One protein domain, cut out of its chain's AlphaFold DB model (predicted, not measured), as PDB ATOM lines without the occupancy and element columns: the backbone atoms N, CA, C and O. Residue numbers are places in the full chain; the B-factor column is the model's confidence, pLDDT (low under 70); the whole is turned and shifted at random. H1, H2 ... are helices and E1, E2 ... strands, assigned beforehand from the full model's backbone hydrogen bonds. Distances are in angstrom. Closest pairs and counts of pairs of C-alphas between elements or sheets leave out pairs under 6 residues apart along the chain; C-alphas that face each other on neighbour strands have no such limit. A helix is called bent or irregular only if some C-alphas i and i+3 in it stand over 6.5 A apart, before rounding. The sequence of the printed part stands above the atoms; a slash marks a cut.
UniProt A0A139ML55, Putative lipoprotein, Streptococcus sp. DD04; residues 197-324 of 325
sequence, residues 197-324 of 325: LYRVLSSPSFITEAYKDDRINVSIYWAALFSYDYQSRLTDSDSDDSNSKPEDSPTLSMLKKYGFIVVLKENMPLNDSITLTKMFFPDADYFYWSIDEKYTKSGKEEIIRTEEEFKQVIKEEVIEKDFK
ATOM      1  N   LEU A 197     178.519 235.023 131.496       91.44
ATOM      2  CA  LEU A 197     179.916 235.409 131.703       91.44
ATOM      3  C   LEU A 197     180.901 234.265 131.423       91.44
ATOM      4  O   LEU A 197     182.013 234.519 130.975       91.44
ATOM      5  N   TYR A 198     180.495 233.011 131.637       92.38
ATOM      6  CA  TYR A 198     181.368 231.846 131.487       92.38
ATOM      7  C   TYR A 198     181.732 231.529 130.030       92.38
ATOM      8  O   TYR A 198     182.633 230.726 129.806       92.38
ATOM      9  N   ARG A 199     181.100 232.177 129.035       90.50
ATOM     10  CA  ARG A 199     181.422 232.003 127.601       90.50
ATOM     11  C   ARG A 199     182.886 232.309 127.257       90.50
ATOM     12  O   ARG A 199     183.357 231.907 126.200       90.50
ATOM     13  N   VAL A 200     183.608 233.011 128.131       92.56
ATOM     14  CA  VAL A 200     185.031 233.344 127.944       92.56
ATOM     15  C   VAL A 200     186.000 232.256 128.397       92.56
ATOM     16  O   VAL A 200     187.203 232.411 128.198       92.56
ATOM     17  N   LEU A 201     185.504 231.205 129.051       93.12
ATOM     18  CA  LEU A 201     186.335 230.124 129.565       93.12
ATOM     19  C   LEU A 201     186.751 229.164 128.450       93.12
ATOM     20  O   LEU A 201     185.942 228.784 127.601       93.12
ATOM     21  N   SER A 202     187.999 228.699 128.512       92.50
ATOM     22  CA  SER A 202     188.447 227.522 127.764       92.50
ATOM     23  C   SER A 202     187.669 226.258 128.167       92.50
ATOM     24  O   SER A 202     187.027 226.210 129.218       92.50
ATOM     25  N   SER A 203     187.798 225.172 127.401       90.44
ATOM     26  CA  SER A 203     187.456 223.831 127.905       90.44
ATOM     27  C   SER A 203     188.230 223.527 129.206       90.44
ATOM     28  O   SER A 203     189.367 223.999 129.353       90.44
ATOM     29  N   PRO A 204     187.647 222.765 130.155       91.31
ATOM     30  CA  PRO A 204     188.322 222.426 131.402       91.31
ATOM     31  C   PRO A 204     189.575 221.594 131.127       91.31
ATOM     32  O   PRO A 204     189.530 220.579 130.432       91.31
ATOM     33  N   SER A 205     190.691 221.998 131.722       91.94
ATOM     34  CA  SER A 205     191.882 221.163 131.825       91.94
ATOM     35  C   SER A 205     191.897 220.463 133.175       91.94
ATOM     36  O   SER A 205     191.554 221.064 134.185       91.94
ATOM     37  N   PHE A 206     192.301 219.195 133.196       93.25
ATOM     38  CA  PHE A 206     192.301 218.350 134.392       93.25
ATOM     39  C   PHE A 206     193.381 217.270 134.287       93.25
ATOM     40  O   PHE A 206     194.004 217.086 133.236       93.25
ATOM     41  N   ILE A 207     193.612 216.553 135.381       90.81
ATOM     42  CA  ILE A 207     194.535 215.422 135.470       90.81
ATOM     43  C   ILE A 207     193.738 214.180 135.861       90.81
ATOM     44  O   ILE A 207     192.886 214.245 136.733       90.81
ATOM     45  N   THR A 208     194.036 213.054 135.221       90.62
ATOM     46  CA  THR A 208     193.563 211.714 135.592       90.62
ATOM     47  C   THR A 208     194.773 210.789 135.551       90.62
ATOM     48  O   THR A 208     195.569 210.850 134.606       90.62
ATOM     49  N   GLU A 209     194.963 209.994 136.601       87.25
ATOM     50  CA  GLU A 209     196.061 209.026 136.663       87.25
ATOM     51  C   GLU A 209     195.621 207.697 136.065       87.25
ATOM     52  O   GLU A 209     196.352 207.100 135.274       87.25
ATOM     53  N   ALA A 210     194.403 207.265 136.393       86.50
ATOM     54  CA  ALA A 210     193.889 205.966 136.001       86.50
ATOM     55  C   ALA A 210     193.487 205.906 134.515       86.50
ATOM     56  O   ALA A 210     193.483 204.825 133.928       86.50
ATOM     57  N   TYR A 211     193.216 207.060 133.890       85.56
ATOM     58  CA  TYR A 211     192.814 207.181 132.482       85.56
ATOM     59  C   TYR A 211     193.770 208.055 131.664       85.56
ATOM     60  O   TYR A 211     193.370 208.698 130.689       85.56
ATOM     61  N   LYS A 212     195.049 208.108 132.048       83.69
ATOM     62  CA  LYS A 212     196.045 208.967 131.392       83.69
ATOM     63  C   LYS A 212     196.122 208.757 129.872       83.69
ATOM     64  O   LYS A 212     196.231 209.741 129.144       83.69
ATOM     65  N   ASP A 213     196.035 207.512 129.409       82.19
ATOM     66  CA  ASP A 213     196.090 207.189 127.978       82.19
ATOM     67  C   ASP A 213     194.806 207.615 127.256       82.19
ATOM     68  O   ASP A 213     194.858 208.221 126.188       82.19
ATOM     69  N   ASP A 214     193.644 207.410 127.884       83.50
ATOM     70  CA  ASP A 214     192.362 207.832 127.310       83.50
ATOM     71  C   ASP A 214     192.253 209.354 127.227       83.50
ATOM     72  O   ASP A 214     191.671 209.872 126.280       83.50
ATOM     73  N   ARG A 215     192.853 210.091 128.167       82.25
ATOM     74  CA  ARG A 215     192.906 211.559 128.112       82.25
ATOM     75  C   ARG A 215     193.600 212.064 126.844       82.25
ATOM     76  O   ARG A 215     193.226 213.113 126.338       82.25
ATOM     77  N   ILE A 216     194.614 211.355 126.346       83.50
ATOM     78  CA  ILE A 216     195.310 211.731 125.103       83.50
ATOM     79  C   ILE A 216     194.400 211.491 123.892       83.50
ATOM     80  O   ILE A 216     194.437 212.253 122.930       83.50
ATOM     81  N   ASN A 217     193.551 210.470 123.975       84.88
ATOM     82  CA  ASN A 217     192.630 210.084 122.914       84.88
ATOM     83  C   ASN A 217     191.316 210.880 122.940       84.88
ATOM     84  O   ASN A 217     190.648 210.986 121.915       84.88
ATOM     85  N   VAL A 218     190.912 211.445 124.081       84.81
ATOM     86  CA  VAL A 218     189.703 212.269 124.202       84.81
ATOM     87  C   VAL A 218     190.039 213.743 124.001       84.81
ATOM     88  O   VAL A 218     190.722 214.365 124.810       84.81
ATOM     89  N   SER A 219     189.481 214.334 122.948       84.31
ATOM     90  CA  SER A 219     189.532 215.777 122.704       84.31
ATOM     91  C   SER A 219     188.250 216.457 123.183       84.31
ATOM     92  O   SER A 219     187.147 215.988 122.898       84.31
ATOM     93  N   ILE A 220     188.402 217.583 123.888       84.88
ATOM     94  CA  ILE A 220     187.303 218.426 124.381       84.88
ATOM     95  C   ILE A 220     187.338 219.751 123.620       84.88
ATOM     96  O   ILE A 220     188.085 220.667 123.972       84.88
ATOM     97  N   TYR A 221     186.548 219.843 122.554       73.38
ATOM     98  CA  TYR A 221     186.543 221.015 121.670       73.38
ATOM     99  C   TYR A 221     185.739 222.174 122.243       73.38
ATOM    100  O   TYR A 221     186.154 223.326 122.157       73.38
ATOM    101  N   TRP A 222     184.624 221.844 122.887       74.69
ATOM    102  CA  TRP A 222     183.797 222.761 123.661       74.69
ATOM    103  C   TRP A 222     183.553 222.142 125.030       74.69
ATOM    104  O   TRP A 222     183.649 220.924 125.174       74.69
ATOM    105  N   ALA A 223     183.101 222.934 126.005       75.25
ATOM    106  CA  ALA A 223     182.636 222.395 127.291       75.25
ATOM    107  C   ALA A 223     181.528 221.327 127.141       75.25
ATOM    108  O   ALA A 223     181.241 220.596 128.080       75.25
ATOM    109  N   ALA A 224     180.921 221.236 125.954       84.81
ATOM    110  CA  ALA A 224     179.834 220.338 125.610       84.81
ATOM    111  C   ALA A 224     180.124 219.375 124.436       84.81
ATOM    112  O   ALA A 224     179.214 218.659 124.028       84.81
ATOM    113  N   LEU A 225     181.340 219.336 123.872       89.12
ATOM    114  CA  LEU A 225     181.670 218.443 122.750       89.12
ATOM    115  C   LEU A 225     182.922 217.624 123.044       89.12
ATOM    116  O   LEU A 225     184.031 218.161 123.109       89.12
ATOM    117  N   PHE A 226     182.720 216.313 123.140       90.75
ATOM    118  CA  PHE A 226     183.761 215.318 123.348       90.75
ATOM    119  C   PHE A 226     183.890 214.463 122.095       90.75
ATOM    120  O   PHE A 226     182.889 213.986 121.554       90.75
ATOM    121  N   SER A 227     185.124 214.226 121.660       90.50
ATOM    122  CA  SER A 227     185.422 213.240 120.626       90.50
ATOM    123  C   SER A 227     186.515 212.294 121.087       90.50
ATOM    124  O   SER A 227     187.461 212.730 121.740       90.50
ATOM    125  N   TYR A 228     186.441 211.040 120.671       88.00
ATOM    126  CA  TYR A 228     187.496 210.061 120.896       88.00
ATOM    127  C   TYR A 228     188.231 209.755 119.595       88.00
ATOM    128  O   TYR A 228     187.593 209.534 118.560       88.00
ATOM    129  N   ASP A 229     189.563 209.778 119.662       83.00
ATOM    130  CA  ASP A 229     190.444 209.593 118.518       83.00
ATOM    131  C   ASP A 229     190.107 208.294 117.791       83.00
ATOM    132  O   ASP A 229     190.041 207.202 118.361       83.00
ATOM    133  N   TYR A 230     189.873 208.442 116.493       72.25
ATOM    134  CA  TYR A 230     189.460 207.356 115.635       72.25
ATOM    135  C   TYR A 230     190.538 206.279 115.503       72.25
ATOM    136  O   TYR A 230     190.201 205.098 115.494       72.25
ATOM    137  N   GLN A 231     191.819 206.659 115.436       71.81
ATOM    138  CA  GLN A 231     192.899 205.669 115.340       71.81
ATOM    139  C   GLN A 231     192.906 204.765 116.575       71.81
ATOM    140  O   GLN A 231     192.930 203.542 116.439       71.81
ATOM    141  N   SER A 232     192.746 205.360 117.757       72.38
ATOM    142  CA  SER A 232     192.652 204.636 119.023       72.38
ATOM    143  C   SER A 232     191.447 203.686 119.074       72.38
ATOM    144  O   SER A 232     191.592 202.556 119.532       72.38
ATOM    145  N   ARG A 233     190.293 204.054 118.489       70.38
ATOM    146  CA  ARG A 233     189.122 203.147 118.361       70.38
ATOM    147  C   ARG A 233     189.416 201.874 117.574       70.38
ATOM    148  O   ARG A 233     188.824 200.838 117.860       70.38
ATOM    149  N   LEU A 234     190.264 201.959 116.547       61.91
ATOM    150  CA  LEU A 234     190.605 200.815 115.696       61.91
ATOM    151  C   LEU A 234     191.666 199.910 116.326       61.91
ATOM    152  O   LEU A 234     191.705 198.718 116.023       61.91
ATOM    153  N   THR A 235     192.539 200.479 117.157       63.78
ATOM    154  CA  THR A 235     193.687 199.781 117.748       63.78
ATOM    155  C   THR A 235     193.462 199.311 119.176       63.78
ATOM    156  O   THR A 235     194.358 198.672 119.719       63.78
ATOM    157  N   ASP A 236     192.286 199.549 119.765       60.53
ATOM    158  CA  ASP A 236     191.875 199.034 121.085       60.53
ATOM    159  C   ASP A 236     191.745 197.482 121.124       60.53
ATOM    160  O   ASP A 236     191.024 196.918 121.945       60.53
ATOM    161  N   SER A 237     192.458 196.754 120.254       46.09
ATOM    162  CA  SER A 237     192.680 195.317 120.387       46.09
ATOM    163  C   SER A 237     193.694 195.049 121.504       46.09
ATOM    164  O   SER A 237     194.897 195.204 121.290       46.09
ATOM    165  N   ASP A 238     193.180 194.646 122.667       47.62
ATOM    166  CA  ASP A 238     193.835 193.870 123.728       47.62
ATOM    167  C   ASP A 238     195.356 194.077 123.851       47.62
ATOM    168  O   ASP A 238     196.158 193.173 123.605       47.62
ATOM    169  N   SER A 239     195.785 195.276 124.255       46.97
ATOM    170  CA  SER A 239     197.119 195.410 124.834       46.97
ATOM    171  C   SER A 239     197.066 194.873 126.265       46.97
ATOM    172  O   SER A 239     196.610 195.568 127.174       46.97
ATOM    173  N   ASP A 240     197.519 193.629 126.436       47.09
ATOM    174  CA  ASP A 240     197.784 192.926 127.701       47.09
ATOM    175  C   ASP A 240     198.873 193.637 128.541       47.09
ATOM    176  O   ASP A 240     199.901 193.044 128.879       47.09
ATOM    177  N   ASP A 241     198.697 194.919 128.876       50.44
ATOM    178  CA  ASP A 241     199.546 195.573 129.871       50.44
ATOM    179  C   ASP A 241     198.851 195.516 131.231       50.44
ATOM    180  O   ASP A 241     197.840 196.162 131.503       50.44
ATOM    181  N   SER A 242     199.384 194.643 132.081       45.06
ATOM    182  CA  SER A 242     198.809 194.142 133.327       45.06
ATOM    183  C   SER A 242     198.788 195.149 134.486       45.06
ATOM    184  O   SER A 242     198.903 194.753 135.647       45.06
ATOM    185  N   ASN A 243     198.650 196.444 134.208       55.72
ATOM    186  CA  ASN A 243     198.223 197.403 135.219       55.72
ATOM    187  C   ASN A 243     196.706 197.502 135.136       55.72
ATOM    188  O   ASN A 243     196.162 197.802 134.081       55.72
ATOM    189  N   SER A 244     196.024 197.211 136.244       58.53
ATOM    190  CA  SER A 244     194.565 197.201 136.346       58.53
ATOM    191  C   SER A 244     193.984 198.580 136.024       58.53
ATOM    192  O   SER A 244     193.744 199.383 136.930       58.53
ATOM    193  N   LYS A 245     193.782 198.869 134.737       66.62
ATOM    194  CA  LYS A 245     192.996 200.012 134.294       66.62
ATOM    195  C   LYS A 245     191.606 199.848 134.916       66.62
ATOM    196  O   LYS A 245     191.071 198.733 134.892       66.62
ATOM    197  N   PRO A 246     191.056 200.886 135.561       75.94
ATOM    198  CA  PRO A 246     189.692 200.808 136.056       75.94
ATOM    199  C   PRO A 246     188.741 200.510 134.896       75.94
ATOM    200  O   PRO A 246     189.023 200.832 133.742       75.94
ATOM    201  N   GLU A 247     187.612 199.888 135.219       84.94
ATOM    202  CA  GLU A 247     186.526 199.740 134.259       84.94
ATOM    203  C   GLU A 247     186.075 201.130 133.798       84.94
ATOM    204  O   GLU A 247     185.892 202.030 134.623       84.94
ATOM    205  N   ASP A 248     185.928 201.296 132.482       89.19
ATOM    206  CA  ASP A 248     185.492 202.554 131.893       89.19
ATOM    207  C   ASP A 248     184.172 203.017 132.521       89.19
ATOM    208  O   ASP A 248     183.245 202.236 132.745       89.19
ATOM    209  N   SER A 249     184.059 204.327 132.755       89.00
ATOM    210  CA  SER A 249     182.765 204.909 133.098       89.00
ATOM    211  C   SER A 249     181.757 204.647 131.967       89.00
ATOM    212  O   SER A 249     182.141 204.634 130.791       89.00
ATOM    213  N   PRO A 250     180.450 204.512 132.266       90.31
ATOM    214  CA  PRO A 250     179.441 204.293 131.230       90.31
ATOM    215  C   PRO A 250     179.497 205.338 130.104       90.31
ATOM    216  O   PRO A 250     179.355 205.002 128.927       90.31
ATOM    217  N   THR A 251     179.760 206.599 130.454       91.00
ATOM    218  CA  THR A 251     179.881 207.712 129.503       91.00
ATOM    219  C   THR A 251     181.128 207.585 128.631       91.00
ATOM    220  O   THR A 251     181.043 207.783 127.418       91.00
ATOM    221  N   LEU A 252     182.274 207.206 129.209       91.50
ATOM    222  CA  LEU A 252     183.503 206.976 128.449       91.50
ATOM    223  C   LEU A 252     183.357 205.776 127.507       91.50
ATOM    224  O   LEU A 252     183.730 205.884 126.342       91.50
ATOM    225  N   SER A 253     182.739 204.678 127.951       91.31
ATOM    226  CA  SER A 253     182.444 203.537 127.076       91.31
ATOM    227  C   SER A 253     181.539 203.930 125.905       91.31
ATOM    228  O   SER A 253     181.782 203.517 124.768       91.31
ATOM    229  N   MET A 254     180.512 204.757 126.148       92.19
ATOM    230  CA  MET A 254     179.671 205.296 125.072       92.19
ATOM    231  C   MET A 254     180.482 206.169 124.113       92.19
ATOM    232  O   MET A 254     180.352 206.016 122.899       92.19
ATOM    233  N   LEU A 255     181.356 207.035 124.629       92.31
ATOM    234  CA  LEU A 255     182.208 207.874 123.796       92.31
ATOM    235  C   LEU A 255     183.160 207.043 122.930       92.31
ATOM    236  O   LEU A 255     183.251 207.302 121.735       92.31
ATOM    237  N   LYS A 256     183.821 206.020 123.484       91.19
ATOM    238  CA  LYS A 256     184.705 205.120 122.721       91.19
ATOM    239  C   LYS A 256     183.940 204.377 121.624       91.19
ATOM    240  O   LYS A 256     184.392 204.295 120.479       91.19
ATOM    241  N   LYS A 257     182.735 203.895 121.950       90.56
ATOM    242  CA  LYS A 257     181.863 203.189 121.006       90.56
ATOM    243  C   LYS A 257     181.416 204.088 119.850       90.56
ATOM    244  O   LYS A 257     181.587 203.711 118.689       90.56
ATOM    245  N   TYR A 258     180.845 205.254 120.152       90.69
ATOM    246  CA  TYR A 258     180.221 206.116 119.141       90.69
ATOM    247  C   TYR A 258     181.218 207.073 118.466       90.69
ATOM    248  O   TYR A 258     181.149 207.334 117.268       90.69
ATOM    249  N   GLY A 259     182.223 207.526 119.206       90.50
ATOM    250  CA  GLY A 259     183.263 208.450 118.760       90.50
ATOM    251  C   GLY A 259     182.977 209.903 119.130       90.50
ATOM    252  O   GLY A 259     183.923 210.648 119.357       90.50
ATOM    253  N   PHE A 260     181.707 210.299 119.249       91.44
ATOM    254  CA  PHE A 260     181.314 211.656 119.629       91.44
ATOM    255  C   PHE A 260     180.224 211.646 120.693       91.44
ATOM    256  O   PHE A 260     179.271 210.871 120.598       91.44
ATOM    257  N   ILE A 261     180.331 212.558 121.657       92.94
ATOM    258  CA  ILE A 261     179.246 212.917 122.572       92.94
ATOM    259  C   ILE A 261     179.055 214.430 122.544       92.94
ATOM    260  O   ILE A 261     179.998 215.195 122.751       92.94
ATOM    261  N   VAL A 262     177.809 214.840 122.314       92.44
ATOM    262  CA  VAL A 262     177.361 216.230 122.401       92.44
ATOM    263  C   VAL A 262     176.469 216.378 123.626       92.44
ATOM    264  O   VAL A 262     175.489 215.648 123.777       92.44
ATOM    265  N   VAL A 263     176.790 217.339 124.483       93.19
ATOM    266  CA  VAL A 263     176.017 217.701 125.673       93.19
ATOM    267  C   VAL A 263     175.103 218.866 125.313       93.19
ATOM    268  O   VAL A 263     175.557 219.958 125.013       93.19
ATOM    269  N   LEU A 264     173.794 218.661 125.369       91.88
ATOM    270  CA  LEU A 264     172.768 219.637 124.995       91.88
ATOM    271  C   LEU A 264     172.387 220.574 126.154       91.88
ATOM    272  O   LEU A 264     171.242 221.018 126.257       91.88
ATOM    273  N   LYS A 265     173.327 220.836 127.068       91.56
ATOM    274  CA  LYS A 265     173.124 221.728 128.213       91.56
ATOM    275  C   LYS A 265     173.595 223.128 127.859       91.56
ATOM    276  O   LYS A 265     174.760 223.316 127.526       91.56
ATOM    277  N   GLU A 266     172.706 224.103 127.963       90.88
ATOM    278  CA  GLU A 266     173.028 225.522 127.793       90.88
ATOM    279  C   GLU A 266     173.278 226.177 129.154       90.88
ATOM    280  O   GLU A 266     172.761 225.721 130.176       90.88
ATOM    281  N   ASN A 267     174.020 227.286 129.166       89.38
ATOM    282  CA  ASN A 267     174.277 228.082 130.370       89.38
ATOM    283  C   ASN A 267     174.917 227.292 131.519       89.38
ATOM    284  O   ASN A 267     174.602 227.498 132.690       89.38
ATOM    285  N   MET A 268     175.842 226.402 131.168       90.00
ATOM    286  CA  MET A 268     176.601 225.599 132.113       90.00
ATOM    287  C   MET A 268     177.434 226.512 133.041       90.00
ATOM    288  O   MET A 268     178.187 227.349 132.536       90.00
ATOM    289  N   PRO A 269     177.323 226.396 134.375       88.12
ATOM    290  CA  PRO A 269     178.275 226.990 135.308       88.12
ATOM    291  C   PRO A 269     179.597 226.208 135.326       88.12
ATOM    292  O   PRO A 269     179.695 225.080 134.845       88.12
ATOM    293  N   LEU A 270     180.626 226.782 135.947       88.56
ATOM    294  CA  LEU A 270     181.948 226.158 136.045       88.56
ATOM    295  C   LEU A 270     181.898 224.778 136.733       88.56
ATOM    296  O   LEU A 270     182.512 223.831 136.242       88.56
ATOM    297  N   ASN A 271     181.112 224.629 137.806       89.88
ATOM    298  CA  ASN A 271     180.990 223.362 138.539       89.88
ATOM    299  C   ASN A 271     180.403 222.223 137.688       89.88
ATOM    300  O   ASN A 271     180.830 221.078 137.807       89.88
ATOM    301  N   ASP A 272     179.478 222.531 136.786       91.62
ATOM    302  CA  ASP A 272     178.874 221.530 135.912       91.62
ATOM    303  C   ASP A 272     179.900 220.917 134.955       91.62
ATOM    304  O   ASP A 272     179.842 219.722 134.684       91.62
ATOM    305  N   SER A 273     180.884 221.697 134.492       90.38
ATOM    306  CA  SER A 273     181.967 221.178 133.647       90.38
ATOM    307  C   SER A 273     182.880 220.194 134.390       90.38
ATOM    308  O   SER A 273     183.385 219.241 133.790       90.38
ATOM    309  N   ILE A 274     183.052 220.381 135.706       92.19
ATOM    310  CA  ILE A 274     183.772 219.447 136.581       92.19
ATOM    311  C   ILE A 274     182.978 218.146 136.683       92.19
ATOM    312  O   ILE A 274     183.529 217.074 136.428       92.19
ATOM    313  N   THR A 275     181.689 218.239 137.028       92.94
ATOM    314  CA  THR A 275     180.796 217.077 137.129       92.94
ATOM    315  C   THR A 275     180.783 216.301 135.820       92.94
ATOM    316  O   THR A 275     181.062 215.106 135.821       92.94
ATOM    317  N   LEU A 276     180.572 216.994 134.701       92.56
ATOM    318  CA  LEU A 276     180.559 216.412 133.367       92.56
ATOM    319  C   LEU A 276     181.874 215.700 133.044       92.56
ATOM    320  O   LEU A 276     181.852 214.556 132.614       92.56
ATOM    321  N   THR A 277     183.025 216.322 133.307       91.94
ATOM    322  CA  THR A 277     184.329 215.678 133.081       91.94
ATOM    323  C   THR A 277     184.478 214.409 133.922       91.94
ATOM    324  O   THR A 277     184.943 213.385 133.421       91.94
ATOM    325  N   LYS A 278     184.032 214.442 135.183       92.81
ATOM    326  CA  LYS A 278     184.062 213.280 136.082       92.81
ATOM    327  C   LYS A 278     183.132 212.149 135.650       92.81
ATOM    328  O   LYS A 278     183.393 211.000 135.992       92.81
ATOM    329  N   MET A 279     182.101 212.435 134.855       91.69
ATOM    330  CA  MET A 279     181.279 211.388 134.240       91.69
ATOM    331  C   MET A 279     182.053 210.557 133.215       91.69
ATOM    332  O   MET A 279     181.675 209.411 132.993       91.69
ATOM    333  N   PHE A 280     183.100 211.112 132.593       91.12
ATOM    334  CA  PHE A 280     184.017 210.379 131.712       91.12
ATOM    335  C   PHE A 280     185.188 209.797 132.506       91.12
ATOM    336  O   PHE A 280     185.511 208.620 132.351       91.12
ATOM    337  N   PHE A 281     185.774 210.605 133.389       92.56
ATOM    338  CA  PHE A 281     186.986 210.294 134.143       92.56
ATOM    339  C   PHE A 281     186.739 210.484 135.647       92.56
ATOM    340  O   PHE A 281     186.990 211.570 136.175       92.56
ATOM    341  N   PRO A 282     186.232 209.467 136.368       92.69
ATOM    342  CA  PRO A 282     185.823 209.620 137.768       92.69
ATOM    343  C   PRO A 282     186.934 210.070 138.729       92.69
ATOM    344  O   PRO A 282     186.646 210.699 139.747       92.69
ATOM    345  N   ASP A 283     188.194 209.767 138.410       92.38
ATOM    346  CA  ASP A 283     189.382 210.175 139.168       92.38
ATOM    347  C   ASP A 283     189.936 211.546 138.740       92.38
ATOM    348  O   ASP A 283     190.978 211.960 139.245       92.38
ATOM    349  N   ALA A 284     189.270 212.248 137.815       92.94
ATOM    350  CA  ALA A 284     189.725 213.549 137.352       92.94
ATOM    351  C   ALA A 284     189.821 214.546 138.511       92.94
ATOM    352  O   ALA A 284     188.877 214.732 139.285       92.94
ATOM    353  N   ASP A 285     190.954 215.232 138.592       93.75
ATOM    354  CA  ASP A 285     191.242 216.240 139.604       93.75
ATOM    355  C   ASP A 285     192.101 217.375 139.019       93.75
ATOM    356  O   ASP A 285     192.458 217.367 137.838       93.75
ATOM    357  N   TYR A 286     192.434 218.372 139.842       93.38
ATOM    358  CA  TYR A 286     193.265 219.523 139.472       93.38
ATOM    359  C   TYR A 286     192.714 220.296 138.270       93.38
ATOM    360  O   TYR A 286     193.419 220.554 137.290       93.38
ATOM    361  N   PHE A 287     191.441 220.675 138.363       94.94
ATOM    362  CA  PHE A 287     190.762 221.431 137.320       94.94
ATOM    363  C   PHE A 287     191.279 222.868 137.207       94.94
ATOM    364  O   PHE A 287     191.498 223.546 138.215       94.94
ATOM    365  N   TYR A 288     191.445 223.334 135.971       95.19
ATOM    366  CA  TYR A 288     191.712 224.734 135.669       95.19
ATOM    367  C   TYR A 288     191.183 225.144 134.291       95.19
ATOM    368  O   TYR A 288     190.984 224.313 133.401       95.19
ATOM    369  N   TRP A 289     190.999 226.450 134.118       95.81
ATOM    370  CA  TRP A 289     190.533 227.086 132.887       95.81
ATOM    371  C   TRP A 289     191.410 228.291 132.578       95.81
ATOM    372  O   TRP A 289     191.893 228.943 133.507       95.81
ATOM    373  N   SER A 290     191.592 228.602 131.297       95.25
ATOM    374  CA  SER A 290     192.219 229.853 130.874       95.25
ATOM    375  C   SER A 290     191.181 230.879 130.427       95.25
ATOM    376  O   SER A 290     190.082 230.540 129.973       95.25
ATOM    377  N   ILE A 291     191.539 232.152 130.599       96.31
ATOM    378  CA  ILE A 291     190.756 233.320 130.198       96.31
ATOM    379  C   ILE A 291     191.655 234.220 129.363       96.31
ATOM    380  O   ILE A 291     192.715 234.640 129.827       96.31
ATOM    381  N   ASP A 292     191.201 234.549 128.157       95.88
ATOM    382  CA  ASP A 292     191.918 235.432 127.237       95.88
ATOM    383  C   ASP A 292     192.141 236.838 127.829       95.88
ATOM    384  O   ASP A 292     191.265 237.400 128.497       95.88
ATOM    385  N   GLU A 293     193.297 237.435 127.530       96.06
ATOM    386  CA  GLU A 293     193.724 238.748 128.029       96.06
ATOM    387  C   GLU A 293     192.715 239.880 127.798       96.06
ATOM    388  O   GLU A 293     192.638 240.826 128.594       96.06
ATOM    389  N   LYS A 294     191.892 239.787 126.744       95.88
ATOM    390  CA  LYS A 294     190.859 240.790 126.463       95.88
ATOM    391  C   LYS A 294     189.805 240.860 127.571       95.88
ATOM    392  O   LYS A 294     189.276 241.941 127.848       95.88
ATOM    393  N   TYR A 295     189.540 239.735 128.236       96.44
ATOM    394  CA  TYR A 295     188.490 239.588 129.242       96.44
ATOM    395  C   TYR A 295     188.994 239.705 130.679       96.44
ATOM    396  O   TYR A 295     188.181 239.776 131.600       96.44
ATOM    397  N   THR A 296     190.305 239.792 130.903       96.81
ATOM    398  CA  THR A 296     190.886 239.870 132.251       96.81
ATOM    399  C   THR A 296     191.185 241.309 132.663       96.81
ATOM    400  O   THR A 296     191.562 242.154 131.847       96.81
ATOM    401  N   LYS A 297     191.052 241.626 133.955       96.62
ATOM    402  CA  LYS A 297     191.385 242.938 134.544       96.62
ATOM    403  C   LYS A 297     192.873 243.260 134.412       96.62
ATOM    404  O   LYS A 297     193.218 244.429 134.253       96.62
ATOM    405  N   SER A 298     193.731 242.241 134.449       94.56
ATOM    406  CA  SER A 298     195.186 242.375 134.323       94.56
ATOM    407  C   SER A 298     195.647 242.694 132.899       94.56
ATOM    408  O   SER A 298     196.743 243.228 132.732       94.56
ATOM    409  N   GLY A 299     194.821 242.404 131.883       94.25
ATOM    410  CA  GLY A 299     195.208 242.536 130.478       94.25
ATOM    411  C   GLY A 299     196.242 241.494 130.047       94.25
ATOM    412  O   GLY A 299     197.065 241.785 129.187       94.25
ATOM    413  N   LYS A 300     196.240 240.326 130.697       96.25
ATOM    414  CA  LYS A 300     197.047 239.143 130.367       96.25
ATOM    415  C   LYS A 300     196.172 237.898 130.451       96.25
ATOM    416  O   LYS A 300     195.142 237.936 131.119       96.25
ATOM    417  N   GLU A 301     196.576 236.812 129.804       96.50
ATOM    418  CA  GLU A 301     195.914 235.520 129.992       96.50
ATOM    419  C   GLU A 301     196.001 235.102 131.469       96.50
ATOM    420  O   GLU A 301     197.075 235.163 132.074       96.50
ATOM    421  N   GLU A 302     194.869 234.717 132.056       97.00
ATOM    422  CA  GLU A 302     194.775 234.295 133.457       97.00
ATOM    423  C   GLU A 302     194.289 232.849 133.536       97.00
ATOM    424  O   GLU A 302     193.422 232.431 132.765       97.00
ATOM    425  N   ILE A 303     194.825 232.098 134.498       96.69
ATOM    426  CA  ILE A 303     194.381 230.738 134.811       96.69
ATOM    427  C   ILE A 303     193.595 230.778 136.114       96.69
ATOM    428  O   ILE A 303     194.087 231.288 137.120       96.69
ATOM    429  N   ILE A 304     192.409 230.183 136.100       96.38
ATOM    430  CA  ILE A 304     191.544 230.058 137.271       96.38
ATOM    431  C   ILE A 304     191.305 228.591 137.621       96.38
ATOM    432  O   ILE A 304     191.402 227.707 136.770       96.38
ATOM    433  N   ARG A 305     190.950 228.344 138.876       94.81
ATOM    434  CA  ARG A 305     190.587 227.034 139.425       94.81
ATOM    435  C   ARG A 305     189.239 227.044 140.132       94.81
ATOM    436  O   ARG A 305     188.669 225.980 140.354       94.81
ATOM    437  N   THR A 306     188.727 228.219 140.499       93.38
ATOM    438  CA  THR A 306     187.434 228.350 141.180       93.38
ATOM    439  C   THR A 306     186.595 229.489 140.610       93.38
ATOM    440  O   THR A 306     187.085 230.375 139.905       93.38
ATOM    441  N   GLU A 307     185.303 229.477 140.933       92.50
ATOM    442  CA  GLU A 307     184.371 230.537 140.545       92.50
ATOM    443  C   GLU A 307     184.697 231.878 141.233       92.50
ATOM    444  O   GLU A 307     184.485 232.951 140.665       92.50
ATOM    445  N   GLU A 308     185.249 231.850 142.446       94.31
ATOM    446  CA  GLU A 308     185.702 233.052 143.147       94.31
ATOM    447  C   GLU A 308     186.892 233.696 142.435       94.31
ATOM    448  O   GLU A 308     186.907 234.916 142.263       94.31
ATOM    449  N   GLU A 309     187.862 232.889 141.992       95.88
ATOM    450  CA  GLU A 309     188.990 233.372 141.189       95.88
ATOM    451  C   GLU A 309     188.487 233.991 139.879       95.88
ATOM    452  O   GLU A 309     188.874 235.113 139.552       95.88
ATOM    453  N   PHE A 310     187.543 233.332 139.193       95.25
ATOM    454  CA  PHE A 310     186.899 233.857 137.984       95.25
ATOM    455  C   PHE A 310     186.344 235.273 138.188       95.25
ATOM    456  O   PHE A 310     186.752 236.211 137.502       95.25
ATOM    457  N   LYS A 311     185.472 235.464 139.184       94.50
ATOM    458  CA  LYS A 311     184.838 236.767 139.469       94.50
ATOM    459  C   LYS A 311     185.856 237.851 139.838       94.50
ATOM    460  O   LYS A 311     185.662 239.038 139.556       94.50
ATOM    461  N   GLN A 312     186.970 237.471 140.461       96.12
ATOM    462  CA  GLN A 312     188.025 238.416 140.813       96.12
ATOM    463  C   GLN A 312     188.785 238.926 139.587       96.12
ATOM    464  O   GLN A 312     189.122 240.115 139.557       96.12
ATOM    465  N   VAL A 313     189.007 238.084 138.572       96.50
ATOM    466  CA  VAL A 313     189.883 238.413 137.437       96.50
ATOM    467  C   VAL A 313     189.166 238.988 136.216       96.50
ATOM    468  O   VAL A 313     189.823 239.659 135.425       96.50
ATOM    469  N   ILE A 314     187.855 238.800 136.042       96.44
ATOM    470  CA  ILE A 314     187.154 239.191 134.800       96.44
ATOM    471  C   ILE A 314     186.718 240.659 134.709       96.44
ATOM    472  O   ILE A 314     186.312 241.287 135.684       96.44
ATOM    473  N   LYS A 315     186.698 241.203 133.494       95.88
ATOM    474  CA  LYS A 315     186.032 242.466 133.154       95.88
ATOM    475  C   LYS A 315     184.584 242.187 132.730       95.88
ATOM    476  O   LYS A 315     184.312 242.122 131.534       95.88
ATOM    477  N   GLU A 316     183.669 242.038 133.688       94.38
ATOM    478  CA  GLU A 316     182.253 241.704 133.416       94.38
ATOM    479  C   GLU A 316     181.631 242.595 132.331       94.38
ATOM    480  O   GLU A 316     181.093 242.081 131.358       94.38
ATOM    481  N   GLU A 317     181.825 243.915 132.410       92.69
ATOM    482  CA  GLU A 317     181.289 244.878 131.434       92.69
ATOM    483  C   GLU A 317     181.749 244.619 129.986       92.69
ATOM    484  O   GLU A 317     181.015 244.895 129.037       92.69
ATOM    485  N   VAL A 318     182.973 244.110 129.798       93.00
ATOM    486  CA  VAL A 318     183.509 243.772 128.468       93.00
ATOM    487  C   VAL A 318     182.858 242.495 127.955       93.00
ATOM    488  O   VAL A 318     182.463 242.436 126.796       93.00
ATOM    489  N   ILE A 319     182.699 241.501 128.829       91.69
ATOM    490  CA  ILE A 319     182.066 240.225 128.492       91.69
ATOM    491  C   ILE A 319     180.597 240.453 128.129       91.69
ATOM    492  O   ILE A 319     180.155 240.059 127.056       91.69
ATOM    493  N   GLU A 320     179.850 241.169 128.966       91.38
ATOM    494  CA  GLU A 320     178.450 241.504 128.696       91.38
ATOM    495  C   GLU A 320     178.278 242.311 127.408       91.38
ATOM    496  O   GLU A 320     177.258 242.203 126.735       91.38
ATOM    497  N   LYS A 321     179.257 243.144 127.045       90.88
ATOM    498  CA  LYS A 321     179.216 243.893 125.789       90.88
ATOM    499  C   LYS A 321     179.437 242.993 124.571       90.88
ATOM    500  O   LYS A 321     178.758 243.198 123.568       90.88
ATOM    501  N   ASP A 322     180.375 242.055 124.652       87.50
ATOM    502  CA  ASP A 322     180.738 241.166 123.545       87.50
ATOM    503  C   ASP A 322     179.699 240.058 123.319       87.50
ATOM    504  O   ASP A 322     179.446 239.686 122.177       87.50
ATOM    505  N   PHE A 323     179.073 239.566 124.391       82.75
ATOM    506  CA  PHE A 323     178.071 238.493 124.353       82.75
ATOM    507  C   PHE A 323     176.654 238.998 124.636       82.75
ATOM    508  O   PHE A 323     175.831 238.271 125.189       82.75
ATOM    509  N   LYS A 324     176.370 240.256 124.286       67.94
ATOM    510  CA  LYS A 324     175.012 240.800 124.330       67.94
ATOM    511  C   LYS A 324     174.161 240.071 123.292       67.94
ATOM    512  O   LYS A 324     174.312 240.330 122.099       67.94
TER     513      LYS A 324
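AT A GLANCE: This is residues 197 to 324 of the 325 residues of the protein "Putative lipoprotein" of Streptococcus sp. DD04 (UniProt A0A139ML55). Picture a rod of two small three-stranded sheets, set partly one after the other along its length: the sheet E1, E5, E6, with staggered pairing along E5, has helices H5 and H6 over one face, and the second sheet, E2, E3, E4, has H4 standing up from it, with one end of H4 touching one end of H5. H1 and H7 pack together near one end of the rod, while at the opposite end, past H3, residues 237 to 242 stick out as the tip of a loop. The printed part has 128 residues with seven named helices and six named strands, in the order H1, E1, H2, E2, E3, H3, H4, E4, H5, E5, E6, H6, H7; both sheets, E1 - E5 - E6 and E2 - E3 - E4, are antiparallel, and the class is mixed, helices and strands. The whole is only just loose, close to compact, with a radius of gyration of the C-alphas of 16.8 A, and its C-alphas span 54 by 26 by 21 A.

IN THESE COORDINATES: Begin at C-alpha 285, at (191.242, 216.240, 139.604); from there E5, residues 285 to 291, the longest strand, runs 19.5 A. Its sheet also holds E1, residues 205 to 207, and E6, residues 302 to 304. Look next at H5, residues 270 to 280, the longest helix, 16.5 A long, and at H6, residues 307 to 313, 10.1 A. The second sheet is E2, residues 218 to 222, 12.1 A, E3, residues 225 to 228, 10.4 A, and E4, residues 260 to 263, 10.1 A. Along the chain H2, residues 212 to 217, comes before E2, H3, residues 230 to 235, follows E3, and H4, residues 250 to 258, 12.3 A, comes before E4. The printed part begins at C-alpha 197, at (179.916, 235.409, 131.703), with H1, residues 197 to 200, only just irregular: C-alphas 197 and 200 are 6.7 A apart. H7, residues 316 to 322, 10.0 A long, ends at C-alpha 322, at (180.738, 241.166, 123.545).

HOW THE PARTS SIT: Start at inner strand E5, whose pairing is staggered. Over residues 285 to 288 it pairs with E1, with N 205 and O 288 2.9 A apart; over residues 289 to 291 it pairs with E6, its partner in a hairpin, with N 291 and O 302 2.9 A apart. H5 is on this sheet at a height of 9.9 A, over E5 and only just over E1, where 3 of its C-alphas fall, and runs slantwise to the strands, at 47 degrees to E5 on the local plane. On the same face, H6 is over E6 at a height of 8.5 A and runs along the strands, at 14 degrees to E6 on the local plane. Now move to the second sheet. E2 and E3 form a hairpin, with N 219 and O 227 2.8 A apart, and E3 and E4 have N 261 and O 226 2.9 A apart. H4 stands up from this sheet, its line rising 45 degrees, at a height of 7.8 A. H4 and H5 touch only at their ends, closest at the C-alphas of Leu 252 and Phe 280, 4.7 A apart. H2 only just grazes this sheet, with its residues 214 to 217. H3 is close to but not clearly touching H4, with the C-alphas of Arg 233 and Lys 256, their closest, 6.5 A apart. At the other end H1 touches H7, with the C-alphas of Leu 197 and Ile 319, their closest, 6.2 A apart; H6 and H7 are apart. Every O i to N i+4 pair is within hydrogen-bond range in H3, H4, H6 and H7; it is 1 of 2 in H2 and 5 of 7 in H5, and H1 is too short for such a pair.

THE WHOLE: The two C-alphas farthest apart, those of Asp 240 and Glu 317, are 54.6 A from each other. The printed part has no cut. Look for the long link from H3 to H4, 14 residues, of which residues 237 to 242 stand free. The mean pLDDT of the printed part is 86.7; residues 234 to 245 and residue 324 are under 70.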